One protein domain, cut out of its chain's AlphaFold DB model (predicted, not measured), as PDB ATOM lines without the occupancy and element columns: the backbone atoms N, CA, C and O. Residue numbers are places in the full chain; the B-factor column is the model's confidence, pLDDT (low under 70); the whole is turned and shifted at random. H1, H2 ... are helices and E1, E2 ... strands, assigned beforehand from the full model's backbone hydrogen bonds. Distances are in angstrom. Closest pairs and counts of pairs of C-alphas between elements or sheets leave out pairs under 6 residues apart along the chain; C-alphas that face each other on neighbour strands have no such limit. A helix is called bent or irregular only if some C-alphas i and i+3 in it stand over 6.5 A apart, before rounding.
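Overview. This is residues 47 to 146 of the 147 residues of an uncharacterized protein of Paenibacillus sambharensis (UniProt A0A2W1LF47). A strongly twisted sheet of six strands has two helices, H1 and H2, side by side over one face, and a long loop, residues 82 to 96, leads from H1 back to E3. The printed part has 100 residues, with two named helices and six named strands in the order E1, E2, H1, E3, E4, E5, E6, H2; the antiparallel sheet runs E2, E1, E3, E4, E5, E6. The class is mixed, helices and strands, in two layers, the helices on one face of the sheet. The whole is compact, with a radius of gyration of the C-alphas of 12.8 A and spans of 37 by 31 by 26 A.

Along the chain. E1, residues 49 to 56, begins at C-alpha 49 (-12.025, 42.931, -22.326) and is 20.7 A long. E2 is residues 63 to 67. H1, residues 70 to 81, is irregular, but only just: C-alphas 75 and 78 are 6.6 A apart. E3 is residues 97 to 103, E4 108 to 114, E5 119 to 122 and E6 128 to 130. H2, residues 133 to 146, is 20.3 A long and ends at C-alpha 146 (3.978, 28.319, -17.324).

Arrangement. E1 and E3 are antiparallel at 163 degrees, with N 53 and O 100 within hydrogen-bond range at 2.8 A. E2, H1 and E3 form a split strand-helix-strand unit, E1 between its strands, with a right-handed crossover. E3 to E6 form a meander, each the antiparallel neighbour of the one before; N 99 and O 111 are 2.8 A apart. H1 and H2 touch, closest at the C-alphas of Ile 79 and Phe 136, 6.6 A, through residues 75 to 79 and 135 to 139 alone; they run opposite ways at a shallow tilt of 15 degrees. O i to N i+4 pairs are within range in 5 of 8 for H1 and 9 of 10 for H2.

Size, cuts and confidence. The C-alphas farthest apart, of Glu 69 and Asp 89, are 37.0 A apart. The printed part has no cut; the link from H1 to E3 is long. Residues 89 to 90 have pLDDT under 70.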
ATOM      1  N   ASP A  47     -10.568  47.826 -20.328       94.44
ATOM      2  CA  ASP A  47     -11.667  47.693 -19.369       94.44
ATOM      3  C   ASP A  47     -12.928  47.056 -19.972       94.44
ATOM      4  O   ASP A  47     -13.826  46.647 -19.239       94.44
ATOM      5  N   GLN A  48     -12.993  46.921 -21.298       95.31
ATOM      6  CA  GLN A  48     -14.059  46.199 -21.990       95.31
ATOM      7  C   GLN A  48     -13.723  44.726 -22.228       95.31
ATOM      8  O   GLN A  48     -14.619  43.972 -22.593       95.31
ATOM      9  N   VAL A  49     -12.475  44.298 -22.027       96.31
ATOM     10  CA  VAL A  49     -12.025  42.931 -22.326       96.31
ATOM     11  C   VAL A  49     -12.228  42.016 -21.117       96.31
ATOM     12  O   VAL A  49     -11.678  42.274 -20.043       96.31
ATOM     13  N   ALA A  50     -12.985  40.937 -21.323       96.75
ATOM     14  CA  ALA A  50     -13.258  39.902 -20.327       96.75
ATOM     15  C   ALA A  50     -12.285  38.720 -20.430       96.75
ATOM     16  O   ALA A  50     -11.786  38.234 -19.422       96.75
ATOM     17  N   GLU A  51     -12.048  38.238 -21.650       97.62
ATOM     18  CA  GLU A  51     -11.271  37.028 -21.932       97.62
ATOM     19  C   GLU A  51     -10.682  37.127 -23.339       97.62
ATOM     20  O   GLU A  51     -11.299  37.701 -24.243       97.62
ATOM     21  N   ILE A  52      -9.500  36.547 -23.535       97.69
ATOM     22  CA  ILE A  52      -8.880  36.399 -24.851       97.69
ATOM     23  C   ILE A  52      -8.534  34.931 -25.060       97.69
ATOM     24  O   ILE A  52      -7.828  34.333 -24.257       97.69
ATOM     25  N   THR A  53      -9.000  34.347 -26.158       97.19
ATOM     26  CA  THR A  53      -8.593  33.008 -26.592       97.19
ATOM     27  C   THR A  53      -7.782  33.107 -27.873       97.19
ATOM     28  O   THR A  53      -8.195  33.768 -28.823       97.19
ATOM     29  N   ILE A  54      -6.629  32.446 -27.895       96.88
ATOM     30  CA  ILE A  54      -5.737  32.363 -29.047       96.88
ATOM     31  C   ILE A  54      -5.781  30.927 -29.556       96.88
ATOM     32  O   ILE A  54      -5.475  29.994 -28.816       96.88
ATOM     33  N   PHE A  55      -6.161  30.759 -30.816       95.75
ATOM     34  CA  PHE A  55      -6.231  29.482 -31.518       95.75
ATOM     35  C   PHE A  55      -5.053  29.345 -32.479       95.75
ATOM     36  O   PHE A  55      -4.620  30.342 -33.066       95.75
ATOM     37  N   LEU A  56      -4.569  28.117 -32.670       92.62
ATOM     38  CA  LEU A  56      -3.663  27.793 -33.772       92.62
ATOM     39  C   LEU A  56      -4.483  27.598 -35.051       92.62
ATOM     40  O   LEU A  56      -5.441  26.821 -35.064       92.62
ATOM     41  N   GLY A  57      -4.108  28.283 -36.129       88.19
ATOM     42  CA  GLY A  57      -4.836  28.219 -37.396       88.19
ATOM     43  C   GLY A  57      -6.039  29.171 -37.500       88.19
ATOM     44  O   GLY A  57      -6.265  30.049 -36.657       88.19
ATOM     45  N   GLU A  58      -6.858  28.949 -38.531       84.50
ATOM     46  CA  GLU A  58      -8.248  29.425 -38.575       84.50
ATOM     47  C   GLU A  58      -9.021  28.805 -37.409       84.50
ATOM     48  O   GLU A  58      -8.890  27.597 -37.215       84.50
ATOM     49  N   ARG A  59      -9.792  29.618 -36.656       81.31
ATOM     50  CA  ARG A  59     -10.563  29.252 -35.442       81.31
ATOM     51  C   ARG A  59     -10.821  27.741 -35.347       81.31
ATOM     52  O   ARG A  59     -11.798  27.229 -35.892       81.31
ATOM     53  N   SER A  60      -9.903  27.052 -34.677       78.75
ATOM     54  CA  SER A  60      -9.847  25.595 -34.598       78.75
ATOM     55  C   SER A  60     -10.218  25.128 -33.192       78.75
ATOM     56  O   SER A  60     -10.473  25.938 -32.301       78.75
ATOM     57  N   ASP A  61     -10.230  23.816 -32.970       78.19
ATOM     58  CA  ASP A  61     -10.348  23.263 -31.617       78.19
ATOM     59  C   ASP A  61      -9.012  23.321 -30.841       78.19
ATOM     60  O   ASP A  61      -8.971  22.999 -29.652       78.19
ATOM     61  N   GLU A  62      -7.909  23.728 -31.483       91.81
ATOM     62  CA  GLU A  62      -6.584  23.802 -30.864       91.81
ATOM     63  C   GLU A  62      -6.327  25.198 -30.283       91.81
ATOM     64  O   GLU A  62      -6.060  26.175 -30.988       91.81
ATOM     65  N   VAL A  63      -6.420  25.285 -28.956       94.69
ATOM     66  CA  VAL A  63      -6.215  26.517 -28.188       94.69
ATOM     67  C   VAL A  63      -4.748  26.629 -27.780       94.69
ATOM     68  O   VAL A  63      -4.254  25.813 -27.007       94.69
ATOM     69  N   ALA A  64      -4.074  27.674 -28.260       94.06
ATOM     70  CA  ALA A  64      -2.719  28.031 -27.851       94.06
ATOM     71  C   ALA A  64      -2.696  28.736 -26.487       94.06
ATOM     72  O   ALA A  64      -1.793  28.514 -25.690       94.06
ATOM     73  N   ALA A  65      -3.682  29.594 -26.216       95.69
ATOM     74  CA  ALA A  65      -3.795  30.291 -24.939       95.69
ATOM     75  C   ALA A  65      -5.248  30.671 -24.634       95.69
ATOM     76  O   ALA A  65      -6.020  30.996 -25.537       95.69
ATOM     77  N   ASN A  66      -5.612  30.674 -23.352       96.31
ATOM     78  CA  ASN A  66      -6.889  31.189 -22.867       96.31
ATOM     79  C   ASN A  66      -6.612  32.110 -21.673       96.31
ATOM     80  O   ASN A  66      -6.360  31.640 -20.570       96.31
ATOM     81  N   LEU A  67      -6.628  33.412 -21.937       96.75
ATOM     82  CA  LEU A  67      -6.256  34.465 -21.005       96.75
ATOM     83  C   LEU A  67      -7.511  34.976 -20.300       96.75
ATOM     84  O   LEU A  67      -8.401  35.549 -20.941       96.75
ATOM     85  N   LYS A  68      -7.573  34.783 -18.984       94.69
ATOM     86  CA  LYS A  68      -8.712  35.189 -18.135       94.69
ATOM     87  C   LYS A  68      -8.282  36.030 -16.952       94.69
ATOM     88  O   LYS A  68      -9.059  36.850 -16.466       94.69
ATOM     89  N   GLU A  69      -7.059  35.831 -16.481       94.00
ATOM     90  CA  GLU A  69      -6.555  36.549 -15.326       94.00
ATOM     91  C   GLU A  69      -6.116  37.957 -15.729       94.00
ATOM     92  O   GLU A  69      -5.552  38.171 -16.805       94.00
ATOM     93  N   SER A  70      -6.330  38.942 -14.844       93.12
ATOM     94  CA  SER A  70      -5.977  40.342 -15.143       93.12
ATOM     95  C   SER A  70      -4.521  40.473 -15.569       93.12
ATOM     96  O   SER A  70      -4.240  41.172 -16.530       93.12
ATOM     97  N   LYS A  71      -3.611  39.753 -14.899       93.19
ATOM     98  CA  LYS A  71      -2.178  39.786 -15.196       93.19
ATOM     99  C   LYS A  71      -1.874  39.344 -16.633       93.19
ATOM    100  O   LYS A  71      -1.152  40.040 -17.332       93.19
ATOM    101  N   GLU A  72      -2.438  38.221 -17.071       94.50
ATOM    102  CA  GLU A  72      -2.225  37.669 -18.417       94.50
ATOM    103  C   GLU A  72      -2.748  38.627 -19.489       94.50
ATOM    104  O   GLU A  72      -2.080  38.919 -20.481       94.50
ATOM    105  N   LEU A  73      -3.948  39.158 -19.253       95.31
ATOM    106  CA  LEU A  73      -4.570  40.133 -20.135       95.31
ATOM    107  C   LEU A  73      -3.762  41.437 -20.186       95.31
ATOM    108  O   LEU A  73      -3.609  42.003 -21.263       95.31
ATOM    109  N   ASP A  74      -3.221  41.905 -19.061       93.88
ATOM    110  CA  ASP A  74      -2.416  43.131 -18.984       93.88
ATOM    111  C   ASP A  74      -1.031  42.964 -19.636       93.88
ATOM    112  O   ASP A  74      -0.460  43.944 -20.120       93.88
ATOM    113  N   GLU A  75      -0.506  41.737 -19.705       94.19
ATOM    114  CA  GLU A  75       0.723  41.398 -20.435       94.19
ATOM    115  C   GLU A  75       0.491  41.311 -21.951       94.19
ATOM    116  O   GLU A  75       1.279  41.858 -22.730       94.19
ATOM    117  N   PHE A  76      -0.603  40.675 -22.379       94.56
ATOM    118  CA  PHE A  76      -0.911  40.482 -23.798       94.56
ATOM    119  C   PHE A  76      -1.467  41.739 -24.474       94.56
ATOM    120  O   PHE A  76      -1.089  42.083 -25.594       94.56
ATOM    121  N   TYR A  77      -2.371  42.454 -23.809       92.00
ATOM    122  CA  TYR A  77      -3.119  43.566 -24.394       92.00
ATOM    123  C   TYR A  77      -2.246  44.679 -25.016       92.00
ATOM    124  O   TYR A  77      -2.582  45.151 -26.108       92.00
ATOM    125  N   PRO A  78      -1.105  45.086 -24.423       92.06
ATOM    126  CA  PRO A  78      -0.198  46.052 -25.041       92.06
ATOM    127  C   PRO A  78       0.382  45.613 -26.395       92.06
ATOM    128  O   PRO A  78       0.816  46.472 -27.158       92.06
ATOM    129  N   ILE A  79       0.409  44.310 -26.702       94.19
ATOM    130  CA  ILE A  79       0.834  43.789 -28.011       94.19
ATOM    131  C   ILE A  79      -0.196  44.183 -29.074       94.19
ATOM    132  O   ILE A  79       0.173  44.714 -30.118       94.19
ATOM    133  N   LEU A  80      -1.489  44.013 -28.772       93.12
ATOM    134  CA  LEU A  80      -2.580  44.411 -29.666       93.12
ATOM    135  C   LEU A  80      -2.686  45.934 -29.813       93.12
ATOM    136  O   LEU A  80      -2.870  46.430 -30.917       93.12
ATOM    137  N   GLN A  81      -2.546  46.693 -28.722       91.12
ATOM    138  CA  GLN A  81      -2.602  48.164 -28.785       91.12
ATOM    139  C   GLN A  81      -1.390  48.795 -29.475       91.12
ATOM    140  O   GLN A  81      -1.449  49.946 -29.899       91.12
ATOM    141  N   GLY A  82      -0.281  48.062 -29.578       90.06
ATOM    142  CA  GLY A  82       0.882  48.495 -30.345       90.06
ATOM    143  C   GLY A  82       0.675  48.422 -31.858       90.06
ATOM    144  O   GLY A  82       1.527  48.921 -32.594       90.06
ATOM    145  N   ALA A  83      -0.422  47.818 -32.326       93.50
ATOM    146  CA  ALA A  83      -0.642  47.558 -33.738       93.50
ATOM    147  C   ALA A  83      -0.735  48.850 -34.564       93.50
ATOM    148  O   ALA A  83      -1.344  49.838 -34.154       93.50
ATOM    149  N   GLN A  84      -0.116  48.834 -35.738       91.62
ATOM    150  CA  GLN A  84      -0.026  49.972 -36.651       91.62
ATOM    151  C   GLN A  84      -0.668  49.633 -37.999       91.62
ATOM    152  O   GLN A  84      -0.808  48.452 -38.325       91.62
ATOM    153  N   PRO A  85      -1.024  50.635 -38.820       89.88
ATOM    154  CA  PRO A  85      -1.320  50.380 -40.221       89.88
ATOM    155  C   PRO A  85      -0.189  49.562 -40.873       89.88
ATOM    156  O   PRO A  85       0.987  49.881 -40.676       89.88
ATOM    157  N   PRO A  86      -0.508  48.512 -41.643       88.06
ATOM    158  CA  PRO A  86       0.490  47.698 -42.307       88.06
ATOM    159  C   PRO A  86       1.207  48.547 -43.353       88.06
ATOM    160  O   PRO A  86       0.583  49.205 -44.185       88.06
ATOM    161  N   SER A  87       2.536  48.538 -43.308       80.62
ATOM    162  CA  SER A  87       3.380  49.176 -44.312       80.62
ATOM    163  C   SER A  87       3.964  48.111 -45.237       80.62
ATOM    164  O   SER A  87       4.716  47.256 -44.769       80.62
ATOM    165  N   GLY A  88       3.672  48.176 -46.536       71.44
ATOM    166  CA  GLY A  88       4.290  47.305 -47.541       71.44
ATOM    167  C   GLY A  88       3.295  46.525 -48.397       71.44
ATOM    168  O   GLY A  88       2.103  46.827 -48.418       71.44
ATOM    169  N   ASP A  89       3.829  45.559 -49.142       64.25
ATOM    170  CA  ASP A  89       3.081  44.734 -50.092       64.25
ATOM    171  C   ASP A  89       2.114  43.760 -49.398       64.25
ATOM    172  O   ASP A  89       2.185  43.512 -48.194       64.25
ATOM    173  N   ALA A  90       1.210  43.182 -50.195       68.62
ATOM    174  CA  ALA A  90       0.244  42.190 -49.740       68.62
ATOM    175  C   ALA A  90       0.926  41.034 -48.986       68.62
ATOM    176  O   ALA A  90       1.833  40.378 -49.503       68.62
ATOM    177  N   VAL A  91       0.451  40.764 -47.770       77.44
ATOM    178  CA  VAL A  91       0.894  39.624 -46.965       77.44
ATOM    179  C   VAL A  91       0.319  38.316 -47.505       77.44
ATOM    180  O   VAL A  91      -0.798  38.266 -48.020       77.44
ATOM    181  N   THR A  92       1.084  37.233 -47.381       78.50
ATOM    182  CA  THR A  92       0.599  35.887 -47.696       78.50
ATOM    183  C   THR A  92      -0.505  35.485 -46.720       78.50
ATOM    184  O   THR A  92      -0.334  35.600 -45.506       78.50
ATOM    185  N   ALA A  93      -1.623  34.983 -47.247       78.88
ATOM    186  CA  ALA A  93      -2.686  34.400 -46.437       78.88
ATOM    187  C   ALA A  93      -2.258  33.003 -45.954       78.88
ATOM    188  O   ALA A  93      -2.256  32.050 -46.732       78.88
ATOM    189  N   ASP A  94      -1.829  32.908 -44.694       85.44
ATOM    190  CA  ASP A  94      -1.310  31.683 -44.072       85.44
ATOM    191  C   ASP A  94      -1.915  31.365 -42.690       85.44
ATOM    192  O   ASP A  94      -1.496  30.398 -42.060       85.44
ATOM    193  N   TRP A  95      -2.902  32.158 -42.244       86.69
ATOM    194  CA  TRP A  95      -3.707  32.007 -41.017       86.69
ATOM    195  C   TRP A  95      -3.067  31.239 -39.855       86.69
ATOM    196  O   TRP A  95      -3.635  30.251 -39.401       86.69
ATOM    197  N   PRO A  96      -1.902  31.655 -39.330       89.25
ATOM    198  CA  PRO A  96      -1.232  30.899 -38.276       89.25
ATOM    199  C   PRO A  96      -1.953  30.990 -36.928       89.25
ATOM    200  O   PRO A  96      -1.815  30.080 -36.112       89.25
ATOM    201  N   TYR A  97      -2.724  32.058 -36.702       94.00
ATOM    202  CA  TYR A  97      -3.456  32.274 -35.458       94.00
ATOM    203  C   TYR A  97      -4.815  32.926 -35.701       94.00
ATOM    204  O   TYR A  97      -4.971  33.781 -36.578       94.00
ATOM    205  N   THR A  98      -5.769  32.601 -34.835       96.38
ATOM    206  CA  THR A  98      -7.005  33.368 -34.669       96.38
ATOM    207  C   THR A  98      -7.115  33.805 -33.218       96.38
ATOM    208  O   THR A  98      -6.963  32.989 -32.314       96.38
ATOM    209  N   VAL A  99      -7.389  35.084 -32.979       97.06
ATOM    210  CA  VAL A  99      -7.597  35.626 -31.633       97.06
ATOM    211  C   VAL A  99      -9.057  36.017 -31.484       97.06
ATOM    212  O   VAL A  99      -9.555  36.877 -32.204       97.06
ATOM    213  N   VAL A 100      -9.745  35.396 -30.532       97.00
ATOM    214  CA  VAL A 100     -11.120  35.738 -30.161       97.00
ATOM    215  C   VAL A 100     -11.091  36.483 -28.838       97.00
ATOM    216  O   VAL A 100     -10.600  35.981 -27.829       97.00
ATOM    217  N   ILE A 101     -11.634  37.692 -28.845       97.31
ATOM    218  CA  ILE A 101     -11.708  38.584 -27.698       97.31
ATOM    219  C   ILE A 101     -13.162  38.651 -27.260       97.31
ATOM    220  O   ILE A 101     -14.016  39.165 -27.984       97.31
ATOM    221  N   LYS A 102     -13.441  38.166 -26.057       97.44
ATOM    222  CA  LYS A 102     -14.749  38.308 -25.430       97.44
ATOM    223  C   LYS A 102     -14.792  39.601 -24.634       97.44
ATOM    224  O   LYS A 102     -13.921  39.869 -23.804       97.44
ATOM    225  N   LEU A 103     -15.826  40.395 -24.872       96.88
ATOM    226  CA  LEU A 103     -16.059  41.646 -24.170       96.88
ATOM    227  C   LEU A 103     -16.928  41.430 -22.926       96.88
ATOM    228  O   LEU A 103     -17.718  40.488 -22.845       96.88
ATOM    229  N   ASN A 104     -16.816  42.344 -21.964       96.69
ATOM    230  CA  ASN A 104     -17.583  42.341 -20.714       96.69
ATOM    231  C   ASN A 104     -19.102  42.445 -20.938       96.69
ATOM    232  O   ASN A 104     -19.882  42.024 -20.087       96.69
ATOM    233  N   ASP A 105     -19.529  42.968 -22.089       96.38
ATOM    234  CA  ASP A 105     -20.938  43.025 -22.494       96.38
ATOM    235  C   ASP A 105     -21.434  41.758 -23.217       96.38
ATOM    236  O   ASP A 105     -22.593  41.691 -23.628       96.38
ATOM    237  N   GLY A 106     -20.577  40.743 -23.359       95.62
ATOM    238  CA  GLY A 106     -20.890  39.454 -23.968       95.62
ATOM    239  C   GLY A 106     -20.682  39.380 -25.481       95.62
ATOM    240  O   GLY A 106     -20.843  38.295 -26.039       95.62
ATOM    241  N   ARG A 107     -20.313  40.478 -26.154       96.19
ATOM    242  CA  ARG A 107     -19.926  40.440 -27.574       96.19
ATOM    243  C   ARG A 107     -18.565  39.767 -27.757       96.19
ATOM    244  O   ARG A 107     -17.734  39.768 -26.851       96.19
ATOM    245  N   GLU A 108     -18.327  39.241 -28.954       95.94
ATOM    246  CA  GLU A 108     -17.023  38.726 -29.374       95.94
ATOM    247  C   GLU A 108     -16.461  39.575 -30.512       95.94
ATOM    248  O   GLU A 108     -17.202  40.083 -31.356       95.94
ATOM    249  N   LYS A 109     -15.138  39.705 -30.524       95.50
ATOM    250  CA  LYS A 109     -14.361  40.316 -31.593       95.50
ATOM    251  C   LYS A 109     -13.321  39.308 -32.062       95.50
ATOM    252  O   LYS A 109     -12.609  38.741 -31.239       95.50
ATOM    253  N   GLU A 110     -13.254  39.068 -33.364       96.56
ATOM    254  CA  GLU A 110     -12.334  38.097 -33.957       96.56
ATOM    255  C   GLU A 110     -11.242  38.823 -34.740       96.56
ATOM    256  O   GLU A 110     -11.533  39.700 -35.555       96.56
ATOM    257  N   LEU A 111      -9.990  38.449 -34.481       96.25
ATOM    258  CA  LEU A 111      -8.815  38.922 -35.193       96.25
ATOM    259  C   LEU A 111      -8.153  37.734 -35.897       96.25
ATOM    260  O   LEU A 111      -7.739  36.774 -35.243       96.25
ATOM    261  N   GLN A 112      -8.030  37.799 -37.218       95.19
ATOM    262  CA  GLN A 112      -7.402  36.747 -38.019       95.19
ATOM    263  C   GLN A 112      -5.982  37.144 -38.392       95.19
ATOM    264  O   GLN A 112      -5.782  38.132 -39.097       95.19
ATOM    265  N   PHE A 113      -4.992  36.384 -37.930       94.38
ATOM    266  CA  PHE A 113      -3.590  36.681 -38.200       94.38
ATOM    267  C   PHE A 113      -3.167  36.111 -39.552       94.38
ATOM    268  O   PHE A 113      -3.650  35.068 -39.958       94.38
ATOM    269  N   THR A 114      -2.260  36.782 -40.253       92.62
ATOM    270  CA  THR A 114      -1.672  36.401 -41.549       92.62
ATOM    271  C   THR A 114      -0.218  36.891 -41.612       92.62
ATOM    272  O   THR A 114       0.312  37.409 -40.618       92.62
ATOM    273  N   GLY A 115       0.469  36.710 -42.744       90.00
ATOM    274  CA  GLY A 115       1.863  37.133 -42.900       90.00
ATOM    275  C   GLY A 115       2.776  36.464 -41.870       90.00
ATOM    276  O   GLY A 115       3.617  37.120 -41.246       90.00
ATOM    277  N   GLY A 116       2.536  35.183 -41.596       87.69
ATOM    278  CA  GLY A 116       3.238  34.411 -40.583       87.69
ATOM    279  C   GLY A 116       3.032  34.936 -39.163       87.69
ATOM    280  O   GLY A 116       3.932  34.768 -38.341       87.69
ATOM    281  N   GLY A 117       1.915  35.616 -38.887       90.56
ATOM    282  CA  GLY A 117       1.550  36.138 -37.566       90.56
ATOM    283  C   GLY A 117       1.950  37.595 -37.328       90.56
ATOM    284  O   GLY A 117       1.862  38.068 -36.203       90.56
ATOM    285  N   SER A 118       2.417  38.303 -38.358       92.25
ATOM    286  CA  SER A 118       2.859  39.703 -38.240       92.25
ATOM    287  C   SER A 118       1.762  40.732 -38.512       92.25
ATOM    288  O   SER A 118       1.923  41.903 -38.175       92.25
ATOM    289  N   VAL A 119       0.645  40.307 -39.099       94.44
ATOM    290  CA  VAL A 119      -0.507  41.158 -39.402       94.44
ATOM    291  C   VAL A 119      -1.764  40.458 -38.918       94.44
ATOM    292  O   VAL A 119      -1.886  39.255 -39.118       94.44
ATOM    293  N   PHE A 120      -2.710  41.183 -38.330       94.75
ATOM    294  CA  PHE A 120      -4.053  40.672 -38.075       94.75
ATOM    295  C   PHE A 120      -5.111  41.527 -38.753       94.75
ATOM    296  O   PHE A 120      -4.970  42.741 -38.829       94.75
ATOM    297  N   THR A 121      -6.192  40.905 -39.206       93.94
ATOM    298  CA  THR A 121      -7.396  41.588 -39.680       93.94
ATOM    299  C   THR A 121      -8.462  41.530 -38.603       93.94
ATOM    300  O   THR A 121      -8.793  40.448 -38.121       93.94
ATOM    301  N   ASP A 122      -9.001  42.685 -38.231       94.50
ATOM    302  CA  ASP A 122     -10.208  42.778 -37.422       94.50
ATOM    303  C   ASP A 122     -11.418  42.423 -38.285       94.50
ATOM    304  O   ASP A 122     -11.786  43.137 -39.216       94.50
ATOM    305  N   MET A 123     -12.055  41.297 -37.976       93.88
ATOM    306  CA  MET A 123     -13.167  40.783 -38.774       93.88
ATOM    307  C   MET A 123     -14.455  41.604 -38.612       93.88
ATOM    308  O   MET A 123     -15.418  41.384 -39.344       93.88
ATOM    309  N   THR A 124     -14.485  42.551 -37.669       90.44
ATOM    310  CA  THR A 124     -15.639  43.429 -37.436       90.44
ATOM    311  C   THR A 124     -15.718  44.548 -38.469       90.44
ATOM    312  O   THR A 124     -16.808  44.875 -38.935       90.44
ATOM    313  N   ASP A 125     -14.577  45.152 -38.804       89.81
ATOM    314  CA  ASP A 125     -14.486  46.317 -39.691       89.81
ATOM    315  C   ASP A 125     -13.658  46.058 -40.963       89.81
ATOM    316  O   ASP A 125     -13.652  46.889 -41.872       89.81
ATOM    317  N   GLY A 126     -13.003  44.897 -41.057       90.56
ATOM    318  CA  GLY A 126     -12.188  44.478 -42.193       90.56
ATOM    319  C   GLY A 126     -10.811  45.139 -42.260       90.56
ATOM    320  O   GLY A 126     -10.128  44.996 -43.275       90.56
ATOM    321  N   ARG A 127     -10.385  45.872 -41.223       91.38
ATOM    322  CA  ARG A 127      -9.095  46.572 -41.206       91.38
ATOM    323  C   ARG A 127      -7.980  45.638 -40.752       91.38
ATOM    324  O   ARG A 127      -8.116  44.912 -39.769       91.38
ATOM    325  N   SER A 128      -6.856  45.670 -41.461       93.19
ATOM    326  CA  SER A 128      -5.671  44.866 -41.146       93.19
ATOM    327  C   SER A 128      -4.597  45.706 -40.495       93.19
ATOM    328  O   SER A 128      -4.267  46.733 -41.069       93.19
ATOM    329  N   TYR A 129      -4.014  45.252 -39.391       93.94
ATOM    330  CA  TYR A 129      -3.012  45.948 -38.589       93.94
ATOM    331  C   TYR A 129      -1.747  45.092 -38.457       93.94
ATOM    332  O   TYR A 129      -1.828  43.889 -38.222       93.94
ATOM    333  N   ALA A 130      -0.575  45.705 -38.586       94.00
ATOM    334  CA  ALA A 130       0.710  45.067 -38.324       94.00
ATOM    335  C   ALA A 130       1.063  45.133 -36.834       94.00
ATOM    336  O   ALA A 130       0.843  46.157 -36.188       94.00
ATOM    337  N   ILE A 131       1.650  44.061 -36.306       94.44
ATOM    338  CA  ILE A 131       2.101  43.954 -34.915       94.44
ATOM    339  C   ILE A 131       3.583  43.591 -34.825       94.44
ATOM    340  O   ILE A 131       4.198  43.118 -35.780       94.44
ATOM    341  N   ASP A 132       4.142  43.749 -33.628       94.31
ATOM    342  CA  ASP A 132       5.428  43.154 -33.277       94.31
ATOM    343  C   ASP A 132       5.274  41.631 -33.121       94.31
ATOM    344  O   ASP A 132       4.837  41.121 -32.084       94.31
ATOM    345  N   LYS A 133       5.608  40.908 -34.194       93.31
ATOM    346  CA  LYS A 133       5.541  39.444 -34.252       93.31
ATOM    347  C   LYS A 133       6.438  38.772 -33.212       93.31
ATOM    348  O   LYS A 133       6.047  37.740 -32.671       93.31
ATOM    349  N   GLU A 134       7.634  39.304 -32.965       94.75
ATOM    350  CA  GLU A 134       8.569  38.704 -32.005       94.75
ATOM    351  C   GLU A 134       7.971  38.776 -30.608       94.75
ATOM    352  O   GLU A 134       7.828  37.753 -29.946       94.75
ATOM    353  N   ARG A 135       7.465  39.950 -30.227       95.62
ATOM    354  CA  ARG A 135       6.798  40.136 -28.938       95.62
ATOM    355  C   ARG A 135       5.560  39.251 -28.763       95.62
ATOM    356  O   ARG A 135       5.315  38.759 -27.663       95.62
ATOM    357  N   PHE A 136       4.775  39.049 -29.822       95.25
ATOM    358  CA  PHE A 136       3.630  38.133 -29.798       95.25
ATOM    359  C   PHE A 136       4.060  36.677 -29.580       95.25
ATOM    360  O   PHE A 136       3.486  35.980 -28.741       95.25
ATOM    361  N   ASN A 137       5.091  36.227 -30.294       93.69
ATOM    362  CA  ASN A 137       5.618  34.873 -30.154       93.69
ATOM    363  C   ASN A 137       6.257  34.646 -28.780       93.69
ATOM    364  O   ASN A 137       6.001  33.611 -28.172       93.69
ATOM    365  N   ASP A 138       7.018  35.614 -28.270       95.12
ATOM    366  CA  ASP A 138       7.633  35.554 -26.942       95.12
ATOM    367  C   ASP A 138       6.574  35.417 -25.846       95.12
ATOM    368  O   ASP A 138       6.725  34.604 -24.933       95.12
ATOM    369  N   PHE A 139       5.469  36.163 -25.960       95.12
ATOM    370  CA  PHE A 139       4.332  36.007 -25.058       95.12
ATOM    371  C   PHE A 139       3.760  34.586 -25.117       95.12
ATOM    372  O   PHE A 139       3.597  33.953 -24.076       95.12
ATOM    373  N   LEU A 140       3.474  34.069 -26.317       93.12
ATOM    374  CA  LEU A 140       2.892  32.733 -26.471       93.12
ATOM    375  C   LEU A 140       3.816  31.631 -25.951       93.12
ATOM    376  O   LEU A 140       3.361  30.743 -25.234       93.12
ATOM    377  N   SER A 141       5.106  31.686 -26.281       92.00
ATOM    378  CA  SER A 141       6.092  30.730 -25.773       92.00
ATOM    379  C   SER A 141       6.204  30.804 -24.252       92.00
ATOM    380  O   SER A 141       6.146  29.770 -23.594       92.00
ATOM    381  N   GLY A 142       6.275  32.011 -23.683       90.31
ATOM    382  CA  GLY A 142       6.320  32.200 -22.235       90.31
ATOM    383  C   GLY A 142       5.061  31.699 -21.525       90.31
ATOM    384  O   GLY A 142       5.168  31.070 -20.474       90.31
ATOM    385  N   TYR A 143       3.878  31.921 -22.104       89.56
ATOM    386  CA  TYR A 143       2.611  31.427 -21.563       89.56
ATOM    387  C   TYR A 143       2.582  29.893 -21.522       89.56
ATOM    388  O   TYR A 143       2.318  29.316 -20.470       89.56
ATOM    389  N   LEU A 144       2.937  29.239 -22.634       82.94
ATOM    390  CA  LEU A 144       2.938  27.775 -22.756       82.94
ATOM    391  C   LEU A 144       3.927  27.074 -21.812       82.94
ATOM    392  O   LEU A 144       3.716  25.919 -21.454       82.94
ATOM    393  N   GLU A 145       5.009  27.739 -21.409       83.31
ATOM    394  CA  GLU A 145       5.962  27.191 -20.435       83.31
ATOM    395  C   GLU A 145       5.438  27.209 -18.989       83.31
ATOM    396  O   GLU A 145       5.935  26.457 -18.149       83.31
ATOM    397  N   HIS A 146       4.458  28.067 -18.687       71.31
ATOM    398  CA  HIS A 146       3.978  28.319 -17.324       71.31
ATOM    399  C   HIS A 146       2.523  27.880 -17.078       71.31
ATOM    400  O   HIS A 146       2.084  27.914 -15.925       71.31
TER     401      HIS A 146